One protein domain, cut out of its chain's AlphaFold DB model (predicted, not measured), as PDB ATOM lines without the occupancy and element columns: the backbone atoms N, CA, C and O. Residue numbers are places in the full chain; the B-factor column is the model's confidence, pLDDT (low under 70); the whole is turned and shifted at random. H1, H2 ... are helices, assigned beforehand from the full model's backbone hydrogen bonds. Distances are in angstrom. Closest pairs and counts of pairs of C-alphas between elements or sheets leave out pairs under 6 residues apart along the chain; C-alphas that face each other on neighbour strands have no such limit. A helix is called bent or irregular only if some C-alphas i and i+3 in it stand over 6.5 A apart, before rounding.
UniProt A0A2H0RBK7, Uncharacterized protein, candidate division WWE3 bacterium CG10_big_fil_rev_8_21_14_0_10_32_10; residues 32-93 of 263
ATOM      1  N   TYR A  32     215.256 134.235 167.794       55.91
ATOM      2  CA  TYR A  32     215.512 132.908 168.358       55.91
ATOM      3  C   TYR A  32     215.524 132.915 169.894       55.91
ATOM      4  O   TYR A  32     214.946 132.023 170.510       55.91
ATOM      5  N   VAL A  33     216.107 133.948 170.515       62.38
ATOM      6  CA  VAL A  33     216.087 134.119 171.979       62.38
ATOM      7  C   VAL A  33     214.655 134.333 172.485       62.38
ATOM      8  O   VAL A  33     214.214 133.588 173.354       62.38
ATOM      9  N   LYS A  34     213.871 135.226 171.858       65.88
ATOM     10  CA  LYS A  34     212.457 135.453 172.227       65.88
ATOM     11  C   LYS A  34     211.584 134.201 172.097       65.88
ATOM     12  O   LYS A  34     210.726 133.961 172.942       65.88
ATOM     13  N   ILE A  35     211.796 133.405 171.048       62.75
ATOM     14  CA  ILE A  35     211.064 132.152 170.830       62.75
ATOM     15  C   ILE A  35     211.456 131.117 171.892       62.75
ATOM     16  O   ILE A  35     210.583 130.469 172.468       62.75
ATOM     17  N   LYS A  36     212.751 130.991 172.207       66.12
ATOM     18  CA  LYS A  36     213.235 130.073 173.245       66.12
ATOM     19  C   LYS A  36     212.683 130.445 174.627       66.12
ATOM     20  O   LYS A  36     212.207 129.560 175.336       66.12
ATOM     21  N   ASP A  37     212.650 131.733 174.965       68.81
ATOM     22  CA  ASP A  37     212.086 132.231 176.226       68.81
ATOM     23  C   ASP A  37     210.573 131.992 176.316       68.81
ATOM     24  O   ASP A  37     210.063 131.606 177.370       68.81
ATOM     25  N   PHE A  38     209.850 132.134 175.198       69.38
ATOM     26  CA  PHE A  38     208.426 131.811 175.118       69.38
ATOM     27  C   PHE A  38     208.159 130.322 175.387       69.38
ATOM     28  O   PHE A  38     207.309 129.995 176.215       69.38
ATOM     29  N   PHE A  39     208.915 129.414 174.758       63.88
ATOM     30  CA  PHE A  39     208.763 127.970 174.977       63.88
ATOM     31  C   PHE A  39     209.173 127.532 176.392       63.88
ATOM     32  O   PHE A  39     208.538 126.644 176.963       63.88
ATOM     33  N   ILE A  40     210.184 128.167 176.996       67.31
ATOM     34  CA  ILE A  40     210.573 127.920 178.394       67.31
ATOM     35  C   ILE A  40     209.468 128.389 179.352       67.31
ATOM     36  O   ILE A  40     209.097 127.649 180.264       67.31
ATOM     37  N   ASN A  41     208.890 129.572 179.129       66.12
ATOM     38  CA  ASN A  41     207.800 130.105 179.951       66.12
ATOM     39  C   ASN A  41     206.517 129.269 179.806       66.12
ATOM     40  O   ASN A  41     205.836 128.994 180.794       66.12
ATOM     41  N   LEU A  42     206.224 128.783 178.595       62.44
ATOM     42  CA  LEU A  42     205.094 127.893 178.337       62.44
ATOM     43  C   LEU A  42     205.267 126.542 179.048       62.44
ATOM     44  O   LEU A  42     204.353 126.103 179.743       62.44
ATOM     45  N   ASN A  43     206.456 125.934 178.967       57.38
ATOM     46  CA  ASN A  43     206.778 124.715 179.712       57.38
ATOM     47  C   ASN A  43     206.731 124.929 181.230       57.38
ATOM     48  O   ASN A  43     206.279 124.042 181.951       57.38
ATOM     49  N   PHE A  44     207.147 126.097 181.731       63.22
ATOM     50  CA  PHE A  44     207.071 126.429 183.155       63.22
ATOM     51  C   PHE A  44     205.624 126.595 183.634       63.22
ATOM     52  O   PHE A  44     205.253 126.026 184.658       63.22
ATOM     53  N   LYS A  45     204.774 127.298 182.873       68.56
ATOM     54  CA  LYS A  45     203.337 127.424 183.168       68.56
ATOM     55  C   LYS A  45     202.620 126.079 183.090       68.56
ATOM     56  O   LYS A  45     201.784 125.799 183.943       68.56
ATOM     57  N   PHE A  46     202.991 125.230 182.133       59.69
ATOM     58  CA  PHE A  46     202.466 123.871 182.027       59.69
ATOM     59  C   PHE A  46     202.926 122.995 183.201       59.69
ATOM     60  O   PHE A  46     202.111 122.302 183.797       59.69
ATOM     61  N   ARG A  47     204.193 123.095 183.630       57.91
ATOM     62  CA  ARG A  47     204.687 122.424 184.846       57.91
ATOM     63  C   ARG A  47     203.996 122.919 186.110       57.91
ATOM     64  O   ARG A  47     203.674 122.099 186.957       57.91
ATOM     65  N   LEU A  48     203.746 124.220 186.240       57.50
ATOM     66  CA  LEU A  48     203.029 124.794 187.381       57.50
ATOM     67  C   LEU A  48     201.556 124.351 187.396       57.50
ATOM     68  O   LEU A  48     201.003 124.059 188.454       57.50
ATOM     69  N   PHE A  49     200.941 124.238 186.217       61.56
ATOM     70  CA  PHE A  49     199.601 123.682 186.037       61.56
ATOM     71  C   PHE A  49     199.547 122.189 186.405       61.56
ATOM     72  O   PHE A  49     198.680 121.784 187.179       61.56
ATOM     73  N   LEU A  50     200.521 121.390 185.956       56.50
ATOM     74  CA  LEU A  50     200.658 119.976 186.327       56.50
ATOM     75  C   LEU A  50     200.991 119.785 187.818       56.50
ATOM     76  O   LEU A  50     200.484 118.859 188.444       56.50
ATOM     77  N   PHE A  51     201.772 120.685 188.423       56.25
ATOM     78  CA  PHE A  51     202.070 120.667 189.859       56.25
ATOM     79  C   PHE A  51     200.812 120.933 190.698       56.25
ATOM     80  O   PHE A  51     200.627 120.323 191.749       56.25
ATOM     81  N   LYS A  52     199.891 121.768 190.199       56.31
ATOM     82  CA  LYS A  52     198.555 121.950 190.791       56.31
ATOM     83  C   LYS A  52     197.677 120.695 190.665       56.31
ATOM     84  O   LYS A  52     196.813 120.473 191.508       56.31
ATOM     85  N   PHE A  53     197.934 119.855 189.662       54.47
ATOM     86  CA  PHE A  53     197.224 118.596 189.416       54.47
ATOM     87  C   PHE A  53     197.685 117.417 190.293       54.47
ATOM     88  O   PHE A  53     196.943 116.445 190.436       54.47
ATOM     89  N   ASN A  54     198.827 117.523 190.989       49.50
ATOM     90  CA  ASN A  54     199.259 116.536 191.998       49.50
ATOM     91  C   ASN A  54     198.334 116.459 193.234       49.50
ATOM     92  O   ASN A  54     198.551 115.643 194.127       49.50
ATOM     93  N   PHE A  55     197.267 117.263 193.281       54.41
ATOM     94  CA  PHE A  55     196.205 117.168 194.283       54.41
ATOM     95  C   PHE A  55     195.327 115.907 194.134       54.41
ATOM     96  O   PHE A  55     194.586 115.567 195.055       54.41
ATOM     97  N   LEU A  56     195.420 115.192 193.005       52.38
ATOM     98  CA  LEU A  56     194.629 113.985 192.736       52.38
ATOM     99  C   LEU A  56     195.121 112.717 193.460       52.38
ATOM    100  O   LEU A  56     194.375 111.747 193.529       52.38
ATOM    101  N   ASN A  57     196.316 112.727 194.060       54.47
ATOM    102  CA  ASN A  57     196.866 111.586 194.810       54.47
ATOM    103  C   ASN A  57     196.608 111.684 196.325       54.47
ATOM    104  O   ASN A  57     197.477 111.369 197.138       54.47
ATOM    105  N   LYS A  58     195.414 112.132 196.740       58.28
ATOM    106  CA  LYS A  58     194.984 112.002 198.141       58.28
ATOM    107  C   LYS A  58     194.181 110.705 198.319       58.28
ATOM    108  O   LYS A  58     193.135 110.575 197.688       58.28
ATOM    109  N   PRO A  59     194.593 109.781 199.208       59.91
ATOM    110  CA  PRO A  59     194.006 108.439 199.328       59.91
ATOM    111  C   PRO A  59     192.563 108.396 199.877       59.91
ATOM    112  O   PRO A  59     192.013 107.316 200.028       59.91
ATOM    113  N   ASN A  60     191.935 109.545 200.157       63.72
ATOM    114  CA  ASN A  60     190.587 109.650 200.732       63.72
ATOM    115  C   ASN A  60     189.740 110.722 200.017       63.72
ATOM    116  O   ASN A  60     189.274 111.686 200.625       63.72
ATOM    117  N   LEU A  61     189.563 110.589 198.700       61.72
ATOM    118  CA  LEU A  61     188.640 111.423 197.920       61.72
ATOM    119  C   LEU A  61     187.246 110.772 197.880       61.72
ATOM    120  O   LEU A  61     187.035 109.754 197.228       61.72
ATOM    121  N   ASN A  62     186.286 111.371 198.592       69.69
ATOM    122  CA  ASN A  62     184.868 110.997 198.550       69.69
ATOM    123  C   ASN A  62     184.303 111.190 197.122       69.69
ATOM    124  O   ASN A  62     184.673 112.154 196.449       69.69
ATOM    125  N   LYS A  63     183.394 110.317 196.654       65.12
ATOM    126  CA  LYS A  63     182.842 110.339 195.277       65.12
ATOM    127  C   LYS A  63     182.236 111.700 194.887       65.12
ATOM    128  O   LYS A  63     182.304 112.076 193.722       65.12
ATOM    129  N   SER A  64     181.716 112.463 195.850       63.09
ATOM    130  CA  SER A  64     181.196 113.825 195.641       63.09
ATOM    131  C   SER A  64     182.275 114.859 195.274       63.09
ATOM    132  O   SER A  64     182.012 115.777 194.502       63.09
ATOM    133  N   ASN A  65     183.512 114.687 195.748       58.94
ATOM    134  CA  ASN A  65     184.627 115.602 195.478       58.94
ATOM    135  C   ASN A  65     185.310 115.322 194.127       58.94
ATOM    136  O   ASN A  65     185.994 116.194 193.593       58.94
ATOM    137  N   LEU A  66     185.096 114.139 193.543       63.56
ATOM    138  CA  LEU A  66     185.612 113.784 192.217       63.56
ATOM    139  C   LEU A  66     184.917 114.582 191.098       63.56
ATOM    140  O   LEU A  66     185.554 114.971 190.116       63.56
ATOM    141  N   PHE A  67     183.627 114.886 191.271       66.25
ATOM    142  CA  PHE A  67     182.844 115.678 190.320       66.25
ATOM    143  C   PHE A  67     183.292 117.149 190.282       66.25
ATOM    144  O   PHE A  67     183.479 117.720 189.211       66.25
ATOM    145  N   LEU A  68     183.563 117.744 191.449       66.62
ATOM    146  CA  LEU A  68     183.996 119.144 191.565       66.62
ATOM    147  C   LEU A  68     185.371 119.414 190.935       66.62
ATOM    148  O   LEU A  68     185.596 120.496 190.398       66.62
ATOM    149  N   VAL A  69     186.286 118.441 190.971       67.19
ATOM    150  CA  VAL A  69     187.654 118.614 190.446       67.19
ATOM    151  C   VAL A  69     187.743 118.332 188.941       67.19
ATOM    152  O   VAL A  69     188.527 118.970 188.241       67.19
ATOM    153  N   SER A  70     186.927 117.412 188.420       68.38
ATOM    154  CA  SER A  70     186.906 117.065 186.988       68.38
ATOM    155  C   SER A  70     186.086 118.041 186.134       68.38
ATOM    156  O   SER A  70     186.402 118.243 184.959       68.38
ATOM    157  N   SER A  71     185.088 118.703 186.729       77.88
ATOM    158  CA  SER A  71     184.195 119.659 186.061       77.88
ATOM    159  C   SER A  71     184.910 120.753 185.239       77.88
ATOM    160  O   SER A  71     184.617 120.862 184.046       77.88
ATOM    161  N   PRO A  72     185.891 121.520 185.764       82.00
ATOM    162  CA  PRO A  72     186.511 122.605 184.995       82.00
ATOM    163  C   PRO A  72     187.329 122.113 183.793       82.00
ATOM    164  O   PRO A  72     187.396 122.796 182.772       82.00
ATOM    165  N   VAL A  73     187.919 120.917 183.878       83.56
ATOM    166  CA  VAL A  73     188.696 120.340 182.771       83.56
ATOM    167  C   VAL A  73     187.781 119.848 181.660       83.56
ATOM    168  O   VAL A  73     188.030 120.129 180.491       83.56
ATOM    169  N   ILE A  74     186.683 119.184 182.018       86.81
ATOM    170  CA  ILE A  74     185.687 118.727 181.047       86.81
ATOM    171  C   ILE A  74     185.057 119.930 180.327       86.81
ATOM    172  O   ILE A  74     184.957 119.925 179.102       86.81
ATOM    173  N   ILE A  75     184.717 120.998 181.057       88.19
ATOM    174  CA  ILE A  75     184.167 122.236 180.474       88.19
ATOM    175  C   ILE A  75     185.168 122.888 179.509       88.19
ATOM    176  O   ILE A  75     184.784 123.331 178.424       88.19
ATOM    177  N   PHE A  76     186.457 122.917 179.855       88.69
ATOM    178  CA  PHE A  76     187.496 123.447 178.972       88.69
ATOM    179  C   PHE A  76     187.580 122.673 177.647       88.69
ATOM    180  O   PHE A  76     187.617 123.276 176.574       88.69
ATOM    181  N   PHE A  77     187.537 121.339 177.684       90.38
ATOM    182  CA  PHE A  77     187.545 120.541 176.455       90.38
ATOM    183  C   PHE A  77     186.258 120.717 175.634       90.38
ATOM    184  O   PHE A  77     186.329 120.919 174.427       90.38
ATOM    185  N   ILE A  78     185.080 120.746 176.258       93.38
ATOM    186  CA  ILE A  78     183.812 120.933 175.528       93.38
ATOM    187  C   ILE A  78     183.765 122.297 174.822       93.38
ATOM    188  O   ILE A  78     183.383 122.389 173.652       93.38
ATOM    189  N   THR A  79     184.177 123.364 175.509       93.44
ATOM    190  CA  THR A  79     184.161 124.725 174.949       93.44
ATOM    191  C   THR A  79     185.167 124.884 173.812       93.44
ATOM    192  O   THR A  79     184.825 125.442 172.770       93.44
ATOM    193  N   THR A  80     186.373 124.330 173.955       93.25
ATOM    194  CA  THR A  80     187.389 124.365 172.892       93.25
ATOM    195  C   THR A  80     186.947 123.608 171.640       93.25
ATOM    196  O   THR A  80     187.042 124.162 170.544       93.25
ATOM    197  N   PHE A  81     186.381 122.404 171.776       93.69
ATOM    198  CA  PHE A  81     185.840 121.655 170.634       93.69
ATOM    199  C   PHE A  81     184.673 122.385 169.953       93.69
ATOM    200  O   PHE A  81     184.605 122.412 168.724       93.69
ATOM    201  N   SER A  82     183.802 123.035 170.729       94.50
ATOM    202  CA  SER A  82     182.673 123.807 170.189       94.50
ATOM    203  C   SER A  82     183.140 125.004 169.355       94.50
ATOM    204  O   SER A  82     182.626 125.234 168.263       94.50
ATOM    205  N   ILE A  83     184.155 125.739 169.826       95.94
ATOM    206  CA  ILE A  83     184.726 126.888 169.105       95.94
ATOM    207  C   ILE A  83     185.395 126.441 167.802       95.94
ATOM    208  O   ILE A  83     185.187 127.064 166.763       95.94
ATOM    209  N   VAL A  84     186.178 125.357 167.833       95.56
ATOM    210  CA  VAL A  84     186.849 124.831 166.633       95.56
ATOM    211  C   VAL A  84     185.829 124.329 165.610       95.56
ATOM    212  O   VAL A  84     185.962 124.631 164.425       95.56
ATOM    213  N   GLY A  85     184.782 123.630 166.057       94.44
ATOM    214  CA  GLY A  85     183.688 123.190 165.190       94.44
ATOM    215  C   GLY A  85     182.942 124.362 164.552       94.44
ATOM    216  O   GLY A  85     182.708 124.360 163.346       94.44
ATOM    217  N   PHE A  86     182.640 125.402 165.335       93.38
ATOM    218  CA  PHE A  86     181.993 126.614 164.833       93.38
ATOM    219  C   PHE A  86     182.875 127.370 163.829       93.38
ATOM    220  O   PHE A  86     182.397 127.780 162.774       93.38
ATOM    221  N   MET A  87     184.177 127.487 164.100       91.50
ATOM    222  CA  MET A  87     185.131 128.093 163.168       91.50
ATOM    223  C   MET A  87     185.225 127.292 161.860       91.50
ATOM    224  O   MET A  87     185.182 127.873 160.779       91.50
ATOM    225  N   GLY A  88     185.288 125.958 161.935       92.31
ATOM    226  CA  GLY A  88     185.264 125.088 160.755       92.31
ATOM    227  C   GLY A  88     183.973 125.232 159.944       92.31
ATOM    228  O   GLY A  88     184.021 125.335 158.719       92.31
ATOM    229  N   TYR A  89     182.828 125.332 160.621       90.81
ATOM    230  CA  TYR A  89     181.532 125.568 159.986       90.81
ATOM    231  C   TYR A  89     181.477 126.910 159.239       90.81
ATOM    232  O   TYR A  89     180.961 126.960 158.122       90.81
ATOM    233  N   ILE A  90     182.047 127.980 159.810       87.00
ATOM    234  CA  ILE A  90     182.159 129.288 159.146       87.00
ATOM    235  C   ILE A  90     183.026 129.194 157.882       87.00
ATOM    236  O   ILE A  90     182.659 129.745 156.845       87.00
ATOM    237  N   LEU A  91     184.148 128.470 157.935       84.62
ATOM    238  CA  LEU A  91     185.040 128.299 156.780       84.62
ATOM    239  C   LEU A  91     184.393 127.490 155.644       84.62
ATOM    240  O   LEU A  91     184.658 127.761 154.475       84.62
ATOM    241  N   MET A  92     183.531 126.524 155.972       86.31
ATOM    242  CA  MET A  92     182.800 125.723 154.982       86.31
ATOM    243  C   MET A  92     181.580 126.444 154.392       86.31
ATOM    244  O   MET A  92     181.140 126.079 153.304       86.31
ATOM    245  N   ASN A  93     181.057 127.477 155.062       83.12
ATOM    246  CA  ASN A  93     179.921 128.281 154.601       83.12
ATOM    247  C   ASN A  93     180.340 129.739 154.323       83.12
ATOM    248  O   ASN A  93     179.891 130.663 155.011       83.12
TER     249      ASN A  93
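This is residues 32 to 93 of the 263 residues of an uncharacterized protein of candidate division WWE3 bacterium CG10_big_fil_rev_8_21_14_0_10_32_10 (UniProt A0A2H0RBK7). Two long helices, H1 and H2, make a wide, flat, open V, joined at its point by the short loop of residues 57 to 62. The two arms have empty space between them, and H2 has a kink near the point of the V. The printed part has 62 residues with two named helices, H1 then H2, and no named strand; the class is all helix. It is extended, with a radius of gyration of the C-alphas of 17.5 A and spans of 48 by 39 by 9 A.

Find C-alpha 32 at (215.512, 132.908, 168.358); from there H1, residues 32 to 56, runs 37.3 A to C-alpha 56 at (194.629, 113.985, 192.736). Go on through residues 57 to 62 to Lys 63, where H2, residues 63 to 92, begins; it runs 43.1 A to C-alpha 92 at (182.800, 125.723, 154.982).

H1 and H2 are apart, with no C-alpha of the one within 8 A of the other. Look at residues 32 to 52 of H1 and 70 to 92 of H2: both stretches stand free. H2 has a kink of 37 degrees near residue 70 and is only just irregular, with C-alphas 69 and 72 6.9 A apart. H1 is neither bent nor irregular, but only just: C-alphas 52 and 55 are 6.4 A apart. Of the O i to N i+4 pairs, 19 of 21 in H1 and 22 of 26 in H2 are within hydrogen-bond range.

The two C-alphas farthest apart are those of Pro 59 and Asn 93, at 50.9 A. The link from H1 to H2 is short, and the printed part has no cut. In the B-factor column you will find pLDDT under 70 for residues 32 to 70; the mean is 61 for H1, 83 for H2 and 72.0 for the printed part.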